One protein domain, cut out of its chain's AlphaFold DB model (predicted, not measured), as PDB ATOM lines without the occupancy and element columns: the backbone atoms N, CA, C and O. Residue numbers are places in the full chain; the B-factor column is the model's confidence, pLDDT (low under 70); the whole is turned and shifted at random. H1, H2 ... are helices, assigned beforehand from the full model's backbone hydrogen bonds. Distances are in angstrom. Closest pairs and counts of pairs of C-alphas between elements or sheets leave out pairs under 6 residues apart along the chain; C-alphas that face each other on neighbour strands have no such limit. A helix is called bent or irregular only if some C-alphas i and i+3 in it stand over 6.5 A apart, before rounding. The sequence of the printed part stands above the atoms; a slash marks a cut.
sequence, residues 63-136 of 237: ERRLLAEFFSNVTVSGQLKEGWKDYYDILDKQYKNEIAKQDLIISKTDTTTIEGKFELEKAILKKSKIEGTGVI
ATOM      1  N   GLU A  63     -30.399 -46.463 -13.361       66.06
ATOM      2  CA  GLU A  63     -30.375 -47.224 -14.600       66.06
ATOM      3  C   GLU A  63     -28.979 -47.768 -14.893       66.06
ATOM      4  O   GLU A  63     -28.848 -48.935 -15.260       66.06
ATOM      5  N   ARG A  64     -27.922 -46.977 -14.652       70.94
ATOM      6  CA  ARG A  64     -26.541 -47.487 -14.703       70.94
ATOM      7  C   ARG A  64     -26.338 -48.621 -13.700       70.94
ATOM      8  O   ARG A  64     -25.711 -49.619 -14.048       70.94
ATOM      9  N   ARG A  65     -26.890 -48.492 -12.484       77.38
ATOM     10  CA  ARG A  65     -26.813 -49.541 -11.453       77.38
ATOM     11  C   ARG A  65     -27.486 -50.824 -11.935       77.38
ATOM     12  O   ARG A  65     -26.872 -51.881 -11.880       77.38
ATOM     13  N   LEU A  66     -28.714 -50.730 -12.440       65.75
ATOM     14  CA  LEU A  66     -29.484 -51.883 -12.917       65.75
ATOM     15  C   LEU A  66     -28.824 -52.566 -14.121       65.75
ATOM     16  O   LEU A  66     -28.795 -53.791 -14.197       65.75
ATOM     17  N   LEU A  67     -28.247 -51.793 -15.043       67.56
ATOM     18  CA  LEU A  67     -27.487 -52.350 -16.163       67.56
ATOM     19  C   LEU A  67     -26.223 -53.074 -15.685       67.56
ATOM     20  O   LEU A  67     -25.945 -54.175 -16.154       67.56
ATOM     21  N   ALA A  68     -25.485 -52.507 -14.728       73.69
ATOM     22  CA  ALA A  68     -24.316 -53.166 -14.146       73.69
ATOM     23  C   ALA A  68     -24.692 -54.477 -13.424       73.69
ATOM     24  O   ALA A  68     -24.011 -55.491 -13.583       73.69
ATOM     25  N   GLU A  69     -25.818 -54.492 -12.703       73.00
ATOM     26  CA  GLU A  69     -26.386 -55.699 -12.086       73.00
ATOM     27  C   GLU A  69     -26.746 -56.758 -13.131       73.00
ATOM     28  O   GLU A  69     -26.460 -57.943 -12.976       73.00
ATOM     29  N   PHE A  70     -27.368 -56.335 -14.228       61.00
ATOM     30  CA  PHE A  70     -27.742 -57.233 -15.305       61.00
ATOM     31  C   PHE A  70     -26.504 -57.864 -15.953       61.00
ATOM     32  O   PHE A  70     -26.409 -59.090 -16.053       61.00
ATOM     33  N   PHE A  71     -25.519 -57.053 -16.344       64.25
ATOM     34  CA  PHE A  71     -24.315 -57.553 -17.004       64.25
ATOM     35  C   PHE A  71     -23.441 -58.412 -16.087       64.25
ATOM     36  O   PHE A  71     -22.836 -59.369 -16.571       64.25
ATOM     37  N   SER A  72     -23.438 -58.173 -14.774       72.56
ATOM     38  CA  SER A  72     -22.771 -59.072 -13.822       72.56
ATOM     39  C   SER A  72     -23.426 -60.456 -13.735       72.56
ATOM     40  O   SER A  72     -22.788 -61.405 -13.289       72.56
ATOM     41  N   ASN A  73     -24.668 -60.616 -14.201       61.12
ATOM     42  CA  ASN A  73     -25.361 -61.903 -14.234       61.12
ATOM     43  C   ASN A  73     -25.272 -62.602 -15.598       61.12
ATOM     44  O   ASN A  73     -25.081 -63.818 -15.638       61.12
ATOM     45  N   VAL A  74     -25.394 -61.855 -16.702       55.44
ATOM     46  CA  VAL A  74     -25.504 -62.444 -18.053       55.44
ATOM     47  C   VAL A  74     -24.186 -62.561 -18.815       55.44
ATOM     48  O   VAL A  74     -24.135 -63.223 -19.851       55.44
ATOM     49  N   THR A  75     -23.116 -61.928 -18.335       61.81
ATOM     50  CA  THR A  75     -21.812 -62.007 -19.001       61.81
ATOM     51  C   THR A  75     -21.207 -63.398 -18.818       61.81
ATOM     52  O   THR A  75     -21.050 -63.875 -17.694       61.81
ATOM     53  N   VAL A  76     -20.858 -64.046 -19.933       57.72
ATOM     54  CA  VAL A  76     -20.306 -65.414 -19.956       57.72
ATOM     55  C   VAL A  76     -18.846 -65.442 -19.495       57.72
ATOM     56  O   VAL A  76     -18.448 -66.334 -18.749       57.72
ATOM     57  N   SER A  77     -18.053 -64.447 -19.903       67.69
ATOM     58  CA  SER A  77     -16.647 -64.322 -19.514       67.69
ATOM     59  C   SER A  77     -16.508 -64.012 -18.023       67.69
ATOM     60  O   SER A  77     -17.008 -62.995 -17.544       67.69
ATOM     61  N   GLY A  78     -15.779 -64.861 -17.294       63.09
ATOM     62  CA  GLY A  78     -15.589 -64.711 -15.850       63.09
ATOM     63  C   GLY A  78     -14.922 -63.389 -15.453       63.09
ATOM     64  O   GLY A  78     -15.339 -62.764 -14.484       63.09
ATOM     65  N   GLN A  79     -13.936 -62.921 -16.225       69.00
ATOM     66  CA  GLN A  79     -13.222 -61.675 -15.929       69.00
ATOM     67  C   GLN A  79     -14.101 -60.435 -16.151       69.00
ATOM     68  O   GLN A  79     -14.111 -59.527 -15.323       69.00
ATOM     69  N   LEU A  80     -14.859 -60.397 -17.252       62.81
ATOM     70  CA  LEU A  80     -15.778 -59.289 -17.533       62.81
ATOM     71  C   LEU A  80     -16.956 -59.278 -16.555       62.81
ATOM     72  O   LEU A  80     -17.390 -58.215 -16.123       62.81
ATOM     73  N   LYS A  81     -17.443 -60.461 -16.174       72.38
ATOM     74  CA  LYS A  81     -18.485 -60.625 -15.164       72.38
ATOM     75  C   LYS A  81     -18.080 -60.012 -13.821       72.38
ATOM     76  O   LYS A  81     -18.878 -59.280 -13.239       72.38
ATOM     77  N   GLU A  82     -16.847 -60.254 -13.367       76.94
ATOM     78  CA  GLU A  82     -16.340 -59.645 -12.131       76.94
ATOM     79  C   GLU A  82     -16.219 -58.120 -12.270       76.94
ATOM     80  O   GLU A  82     -16.673 -57.395 -11.393       76.94
ATOM     81  N   GLY A  83     -15.749 -57.611 -13.416       74.62
ATOM     82  CA  GLY A  83     -15.700 -56.163 -13.664       74.62
ATOM     83  C   GLY A  83     -17.075 -55.478 -13.602       74.62
ATOM     84  O   GLY A  83     -17.203 -54.378 -13.062       74.62
ATOM     85  N   TRP A  84     -18.127 -56.133 -14.102       76.81
ATOM     86  CA  TRP A  84     -19.500 -55.626 -13.988       76.81
ATOM     87  C   TRP A  84     -20.036 -55.667 -12.562       76.81
ATOM     88  O   TRP A  84     -20.768 -54.764 -12.159       76.81
ATOM     89  N   LYS A  85     -19.667 -56.695 -11.800       83.19
ATOM     90  CA  LYS A  85     -20.030 -56.828 -10.389       83.19
ATOM     91  C   LYS A  85     -19.367 -55.743  -9.538       83.19
ATOM     92  O   LYS A  85     -20.060 -55.064  -8.789       83.19
ATOM     93  N   ASP A  86     -18.077 -55.494  -9.745       85.31
ATOM     94  CA  ASP A  86     -17.357 -54.404  -9.082       85.31
ATOM     95  C   ASP A  86     -17.990 -53.043  -9.407       85.31
ATOM     96  O   ASP A  86     -18.192 -52.195  -8.534       85.31
ATOM     97  N   TYR A  87     -18.353 -52.830 -10.675       82.88
ATOM     98  CA  TYR A  87     -19.019 -51.602 -11.095       82.88
ATOM     99  C   TYR A  87     -20.417 -51.456 -10.478       82.88
ATOM    100  O   TYR A  87     -20.777 -50.368 -10.022       82.88
ATOM    101  N   TYR A  88     -21.185 -52.545 -10.405       83.75
ATOM    102  CA  TYR A  88     -22.470 -52.583  -9.712       83.75
ATOM    103  C   TYR A  88     -22.328 -52.188  -8.240       83.75
ATOM    104  O   TYR A  88     -23.055 -51.304  -7.789       83.75
ATOM    105  N   ASP A  89     -21.362 -52.758  -7.519       84.69
ATOM    106  CA  ASP A  89     -21.147 -52.478  -6.096       84.69
ATOM    107  C   ASP A  89     -20.839 -50.991  -5.844       84.69
ATOM    108  O   ASP A  89     -21.334 -50.381  -4.887       84.69
ATOM    109  N   ILE A  90     -20.065 -50.364  -6.739       87.69
ATOM    110  CA  ILE A  90     -19.789 -48.921  -6.693       87.69
ATOM    111  C   ILE A  90     -21.081 -48.116  -6.871       87.69
ATOM    112  O   ILE A  90     -21.350 -47.193  -6.092       87.69
ATOM    113  N   LEU A  91     -21.879 -48.448  -7.887       83.50
ATOM    114  CA  LEU A  91     -23.113 -47.728  -8.201       83.50
ATOM    115  C   LEU A  91     -24.193 -47.931  -7.137       83.50
ATOM    116  O   LEU A  91     -24.903 -46.987  -6.798       83.50
ATOM    117  N   ASP A  92     -24.296 -49.129  -6.567       86.19
ATOM    118  CA  ASP A  92     -25.231 -49.438  -5.489       86.19
ATOM    119  C   ASP A  92     -24.904 -48.654  -4.219       86.19
ATOM    120  O   ASP A  92     -25.780 -48.028  -3.614       86.19
ATOM    121  N   LYS A  93     -23.618 -48.562  -3.873       86.56
ATOM    122  CA  LYS A  93     -23.169 -47.702  -2.778       86.56
ATOM    123  C   LYS A  93     -23.503 -46.230  -3.032       86.56
ATOM    124  O   LYS A  93     -23.984 -45.546  -2.126       86.56
ATOM    125  N   GLN A  94     -23.257 -45.723  -4.241       85.62
ATOM    126  CA  GLN A  94     -23.598 -44.342  -4.608       85.62
ATOM    127  C   GLN A  94     -25.106 -44.091  -4.521       85.62
ATOM    128  O   GLN A  94     -25.525 -43.087  -3.948       85.62
ATOM    129  N   TYR A  95     -25.911 -45.024  -5.024       85.56
ATOM    130  CA  TYR A  95     -27.365 -44.951  -4.976       85.56
ATOM    131  C   TYR A  95     -27.881 -44.872  -3.537       85.56
ATOM    132  O   TYR A  95     -28.611 -43.943  -3.195       85.56
ATOM    133  N   LYS A  96     -27.456 -45.804  -2.674       86.06
ATOM    134  CA  LYS A  96     -27.853 -45.841  -1.258       86.06
ATOM    135  C   LYS A  96     -27.496 -44.541  -0.542       86.06
ATOM    136  O   LYS A  96     -28.307 -44.009   0.213       86.06
ATOM    137  N   ASN A  97     -26.312 -43.998  -0.822       87.31
ATOM    138  CA  ASN A  97     -25.880 -42.724  -0.257       87.31
ATOM    139  C   ASN A  97     -26.740 -41.548  -0.733       87.31
ATOM    140  O   ASN A  97     -27.062 -40.678   0.070       87.31
ATOM    141  N   GLU A  98     -27.110 -41.490  -2.013       83.81
ATOM    142  CA  GLU A  98     -27.953 -40.406  -2.525       83.81
ATOM    143  C   GLU A  98     -29.379 -40.471  -1.978       83.81
ATOM    144  O   GLU A  98     -29.902 -39.433  -1.574       83.81
ATOM    145  N   ILE A  99     -29.973 -41.664  -1.865       82.44
ATOM    146  CA  ILE A  99     -31.276 -41.846  -1.208       82.44
ATOM    147  C   ILE A  99     -31.208 -41.399   0.254       82.44
ATOM    148  O   ILE A  99     -31.991 -40.545   0.665       82.44
ATOM    149  N   ALA A 100     -30.213 -41.873   1.010       85.31
ATOM    150  CA  ALA A 100     -30.044 -41.496   2.412       85.31
ATOM    151  C   ALA A 100     -29.845 -39.981   2.597       85.31
ATOM    152  O   ALA A 100     -30.367 -39.394   3.543       85.31
ATOM    153  N   LYS A 101     -29.125 -39.313   1.682       85.19
ATOM    154  CA  LYS A 101     -29.003 -37.847   1.684       85.19
ATOM    155  C   LYS A 101     -30.351 -37.164   1.466       85.19
ATOM    156  O   LYS A 101     -30.642 -36.207   2.175       85.19
ATOM    157  N   GLN A 102     -31.156 -37.629   0.508       77.88
ATOM    158  CA  GLN A 102     -32.484 -37.049   0.285       77.88
ATOM    159  C   GLN A 102     -33.406 -37.287   1.489       77.88
ATOM    160  O   GLN A 102     -34.093 -36.360   1.900       77.88
ATOM    161  N   ASP A 103     -33.358 -38.464   2.115       79.38
ATOM    162  CA  ASP A 103     -34.129 -38.770   3.330       79.38
ATOM    163  C   ASP A 103     -33.747 -37.882   4.514       79.38
ATOM    164  O   ASP A 103     -34.605 -37.423   5.273       79.38
ATOM    165  N   LEU A 104     -32.457 -37.586   4.661       85.12
ATOM    166  CA  LEU A 104     -31.966 -36.651   5.670       85.12
ATOM    167  C   LEU A 104     -32.436 -35.217   5.410       85.12
ATOM    168  O   LEU A 104     -32.746 -34.512   6.366       85.12
ATOM    169  N   ILE A 105     -32.503 -34.785   4.148       79.12
ATOM    170  CA  ILE A 105     -33.042 -33.466   3.791       79.12
ATOM    171  C   ILE A 105     -34.545 -33.438   4.086       79.12
ATOM    172  O   ILE A 105     -35.012 -32.570   4.810       79.12
ATOM    173  N   ILE A 106     -35.298 -34.436   3.625       76.19
ATOM    174  CA  ILE A 106     -36.749 -34.530   3.842       76.19
ATOM    175  C   ILE A 106     -37.102 -34.531   5.339       76.19
ATOM    176  O   ILE A 106     -38.065 -33.884   5.737       76.19
ATOM    177  N   SER A 107     -36.321 -35.220   6.176       78.56
ATOM    178  CA  SER A 107     -36.589 -35.326   7.619       78.56
ATOM    179  C   SER A 107     -36.154 -34.113   8.447       78.56
ATOM    180  O   SER A 107     -36.666 -33.934   9.551       78.56
ATOM    181  N   LYS A 108     -35.213 -33.293   7.959       82.25
ATOM    182  CA  LYS A 108     -34.646 -32.160   8.716       82.25
ATOM    183  C   LYS A 108     -35.088 -30.785   8.223       82.25
ATOM    184  O   LYS A 108     -34.799 -29.798   8.895       82.25
ATOM    185  N   THR A 109     -35.737 -30.699   7.067       79.12
ATOM    186  CA  THR A 109     -36.127 -29.415   6.481       79.12
ATOM    187  C   THR A 109     -37.303 -28.786   7.225       79.12
ATOM    188  O   THR A 109     -38.354 -29.398   7.398       79.12
ATOM    189  N   ASP A 110     -37.132 -27.526   7.628       73.06
ATOM    190  CA  ASP A 110     -38.169 -26.728   8.277       73.06
ATOM    191  C   ASP A 110     -39.162 -26.166   7.247       73.06
ATOM    192  O   ASP A 110     -38.875 -25.221   6.514       73.06
ATOM    193  N   THR A 111     -40.367 -26.729   7.207       71.31
ATOM    194  CA  THR A 111     -41.431 -26.345   6.267       71.31
ATOM    195  C   THR A 111     -42.164 -25.053   6.629       71.31
ATOM    196  O   THR A 111     -43.122 -24.685   5.946       71.31
ATOM    197  N   THR A 112     -41.788 -24.372   7.713       65.38
ATOM    198  CA  THR A 112     -42.424 -23.106   8.114       65.38
ATOM    199  C   THR A 112     -41.975 -21.922   7.252       65.38
ATOM    200  O   THR A 112     -42.702 -20.934   7.149       65.38
ATOM    201  N   THR A 113     -40.837 -22.047   6.560       67.56
ATOM    202  CA  THR A 113     -40.285 -21.047   5.630       67.56
ATOM    203  C   THR A 113     -40.573 -21.396   4.167       67.56
ATOM    204  O   THR A 113     -40.784 -22.560   3.816       67.56
ATOM    205  N   ILE A 114     -40.595 -20.387   3.287       57.56
ATOM    206  CA  ILE A 114     -40.786 -20.590   1.840       57.56
ATOM    207  C   ILE A 114     -39.574 -21.323   1.251       57.56
ATOM    208  O   ILE A 114     -39.745 -22.265   0.479       57.56
ATOM    209  N   GLU A 115     -38.362 -20.953   1.674       67.00
ATOM    210  CA  GLU A 115     -37.124 -21.629   1.283       67.00
ATOM    211  C   GLU A 115     -37.118 -23.106   1.706       67.00
ATOM    212  O   GLU A 115     -36.751 -23.972   0.912       67.00
ATOM    213  N   GLY A 116     -37.588 -23.421   2.917       59.25
ATOM    214  CA  GLY A 116     -37.681 -24.801   3.390       59.25
ATOM    215  C   GLY A 116     -38.708 -25.638   2.623       59.25
ATOM    216  O   GLY A 116     -38.433 -26.786   2.278       59.25
ATOM    217  N   LYS A 117     -39.865 -25.075   2.254       54.06
ATOM    218  CA  LYS A 117     -40.830 -25.777   1.381       54.06
ATOM    219  C   LYS A 117     -40.241 -26.087   0.002       54.06
ATOM    220  O   LYS A 117     -40.429 -27.191  -0.501       54.06
ATOM    221  N   PHE A 118     -39.492 -25.148  -0.575       58.94
ATOM    222  CA  PHE A 118     -38.851 -25.329  -1.876       58.94
ATOM    223  C   PHE A 118     -37.741 -26.392  -1.847       58.94
ATOM    224  O   PHE A 118     -37.674 -27.250  -2.728       58.94
ATOM    225  N   GLU A 119     -36.890 -26.385  -0.818       66.94
ATOM    226  CA  GLU A 119     -35.852 -27.409  -0.639       66.94
ATOM    227  C   GLU A 119     -36.455 -28.800  -0.383       66.94
ATOM    228  O   GLU A 119     -35.956 -29.795  -0.917       66.94
ATOM    229  N   LEU A 120     -37.575 -28.881   0.344       62.94
ATOM    230  CA  LEU A 120     -38.323 -30.126   0.524       62.94
ATOM    231  C   LEU A 120     -38.885 -30.649  -0.807       62.94
ATOM    232  O   LEU A 120     -38.665 -31.811  -1.144       62.94
ATOM    233  N   GLU A 121     -39.570 -29.809  -1.588       61.56
ATOM    234  CA  GLU A 121     -40.110 -30.197  -2.901       61.56
ATOM    235  C   GLU A 121     -39.008 -30.654  -3.860       61.56
ATOM    236  O   GLU A 121     -39.152 -31.661  -4.556       61.56
ATOM    237  N   LYS A 122     -37.868 -29.961  -3.859       70.06
ATOM    238  CA  LYS A 122     -36.705 -30.308  -4.676       70.06
ATOM    239  C   LYS A 122     -36.082 -31.640  -4.255       70.06
ATOM    240  O   LYS A 122     -35.723 -32.435  -5.126       70.06
ATOM    241  N   ALA A 123     -35.975 -31.908  -2.953       64.12
ATOM    242  CA  ALA A 123     -35.475 -33.178  -2.428       64.12
ATOM    243  C   ALA A 123     -36.432 -34.340  -2.729       64.12
ATOM    244  O   ALA A 123     -35.986 -35.393  -3.182       64.12
ATOM    245  N   ILE A 124     -37.746 -34.132  -2.576       65.19
ATOM    246  CA  ILE A 124     -38.781 -35.111  -2.940       65.19
ATOM    247  C   ILE A 124     -38.746 -35.395  -4.442       65.19
ATOM    248  O   ILE A 124     -38.757 -36.557  -4.835       65.19
ATOM    249  N   LEU A 125     -38.645 -34.365  -5.288       68.38
ATOM    250  CA  LEU A 125     -38.551 -34.521  -6.739       68.38
ATOM    251  C   LEU A 125     -37.263 -35.242  -7.153       68.38
ATOM    252  O   LEU A 125     -37.258 -36.042  -8.086       68.38
ATOM    253  N   LYS A 126     -36.144 -34.958  -6.482       71.19
ATOM    254  CA  LYS A 126     -34.871 -35.624  -6.759       71.19
ATOM    255  C   LYS A 126     -34.905 -37.085  -6.308       71.19
ATOM    256  O   LYS A 126     -34.475 -37.948  -7.067       71.19
ATOM    257  N   LYS A 127     -35.458 -37.369  -5.127       70.81
ATOM    258  CA  LYS A 127     -35.670 -38.729  -4.618       70.81
ATOM    259  C   LYS A 127     -36.616 -39.517  -5.525       70.81
ATOM    260  O   LYS A 127     -36.252 -40.599  -5.964       70.81
ATOM    261  N   SER A 128     -37.752 -38.938  -5.911       65.50
ATOM    262  CA  SER A 128     -38.715 -39.575  -6.815       65.50
ATOM    263  C   SER A 128     -38.160 -39.781  -8.222       65.50
ATOM    264  O   SER A 128     -38.514 -40.760  -8.864       65.50
ATOM    265  N   LYS A 129     -37.248 -38.926  -8.702       68.94
ATOM    266  CA  LYS A 129     -36.501 -39.190  -9.938       68.94
ATOM    267  C   LYS A 129     -35.531 -40.356  -9.781       68.94
ATOM    268  O   LYS A 129     -35.468 -41.169 -10.682       68.94
ATOM    269  N   ILE A 130     -34.812 -40.468  -8.664       70.50
ATOM    270  CA  ILE A 130     -33.859 -41.568  -8.412       70.50
ATOM    271  C   ILE A 130     -34.583 -42.908  -8.166       70.50
ATOM    272  O   ILE A 130     -34.082 -43.966  -8.539       70.50
ATOM    273  N   GLU A 131     -35.751 -42.886  -7.525       66.62
ATOM    274  CA  GLU A 131     -36.577 -44.071  -7.253       66.62
ATOM    275  C   GLU A 131     -37.469 -44.434  -8.451       66.62
ATOM    276  O   GLU A 131     -37.594 -45.602  -8.813       66.62
ATOM    277  N   GLY A 132     -38.050 -43.430  -9.108       53.19
ATOM    278  CA  GLY A 132     -38.956 -43.566 -10.250       53.19
ATOM    279  C   GLY A 132     -38.260 -43.914 -11.563       53.19
ATOM    280  O   GLY A 132     -38.887 -44.499 -12.446       53.19
ATOM    281  N   THR A 133     -36.953 -43.670 -11.685       52.22
ATOM    282  CA  THR A 133     -36.152 -44.245 -12.774       52.22
ATOM    283  C   THR A 133     -35.948 -45.758 -12.648       52.22
ATOM    284  O   THR A 133     -35.552 -46.405 -13.616       52.22
ATOM    285  N   GLY A 134     -36.319 -46.361 -11.511       42.06
ATOM    286  CA  GLY A 134     -36.509 -47.806 -11.379       42.06
ATOM    287  C   GLY A 134     -37.827 -48.327 -11.971       42.06
ATOM    288  O   GLY A 134     -38.000 -49.541 -12.054       42.06
ATOM    289  N   VAL A 135     -38.754 -47.451 -12.387       42.00
ATOM    290  CA  VAL A 135     -40.104 -47.860 -12.817       42.00
ATOM    291  C   VAL A 135     -40.309 -47.779 -14.327       42.00
ATOM    292  O   VAL A 135     -41.070 -48.585 -14.850       42.00
ATOM    293  N   ILE A 136     -39.646 -46.895 -15.084       39.19
ATOM    294  CA  ILE A 136     -39.862 -46.852 -16.544       39.19
ATOM    295  C   ILE A 136     -38.603 -46.399 -17.290       39.19
ATOM    296  O   ILE A 136     -38.481 -45.254 -17.713       39.19
TER     297      ILE A 136
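Overview. This is residues 63 to 136 of the 237 residues of an uncharacterized protein of Tenacibaculum sp. MAR_2010_89 (UniProt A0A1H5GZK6). Look first for one long helix, H2, which runs along most of a narrow rod; a shorter helix folds back along it from each of its ends, H1 at its start and H3 at its end, making two helical hairpins that share H2. H1 and H3 lie on the same side of H2 and point from its opposite ends toward its middle, without reaching each other. The printed part has 74 residues with three named helices, in the order H1, H2, H3, and no named strand; the class is all helix. The whole is only just loose, close to extended, with a radius of gyration of the C-alphas of 16.6 A, and it is only just a rod, spanning 56 by 22 by 12 A.

Arrangement. Begin at H2, residues 78 to 108, the longest helix. Before it comes H1, residues 63 to 74, which touches H2; their closest C-alphas, those of Ser 72 and Lys 81, are 4.8 A apart. H1 and H2 run opposite ways at a shallow tilt of 31 degrees and form a helical hairpin. After H2 comes H3, residues 114 to 132, which H2 touches with residues 99 to 106 alone; the closest C-alphas are those of Gln 102 and Ala 123, 5.6 A apart. H2 and H3 also form a helical hairpin, running opposite ways at a shallow tilt of 26 degrees. H1 and H3 are apart. Along the backbones of H1, H2 and H3, each O i to N i+4 pair is within hydrogen-bond range.

Along the chain. Find C-alpha 78 at (-15.589, -64.711, -15.850); from there H2 runs 45.0 A to C-alpha 108 at (-34.646, -32.160, 8.716). Go back to C-alpha 63 at (-30.375, -47.224, -14.600), where H1 begins; it measures 16.3 A to C-alpha 74. H3 begins at Ile 114 and runs 26.0 A to C-alpha 132 at (-38.956, -43.566, -10.250). No helix is bent or irregular.

Size, cuts and confidence. The two C-alphas farthest apart are those of Ser 77 and Thr 112, 55.9 A; look for one in each of the two links. Both links are tight, with 3 residues between H1 and H2 and 5 between H2 and H3. The first and last printed C-alphas, those of Glu 63 and Ile 136, are 9.7 A apart. The printed part has no cut. In the B-factor column you will find a mean pLDDT of the printed part of 70.9, with 34 residues under 70, among them residues 73 to 80, 112 to 121 and 131 to 136. The mean is 81 in H2, 67 in H1 and 64 in H3.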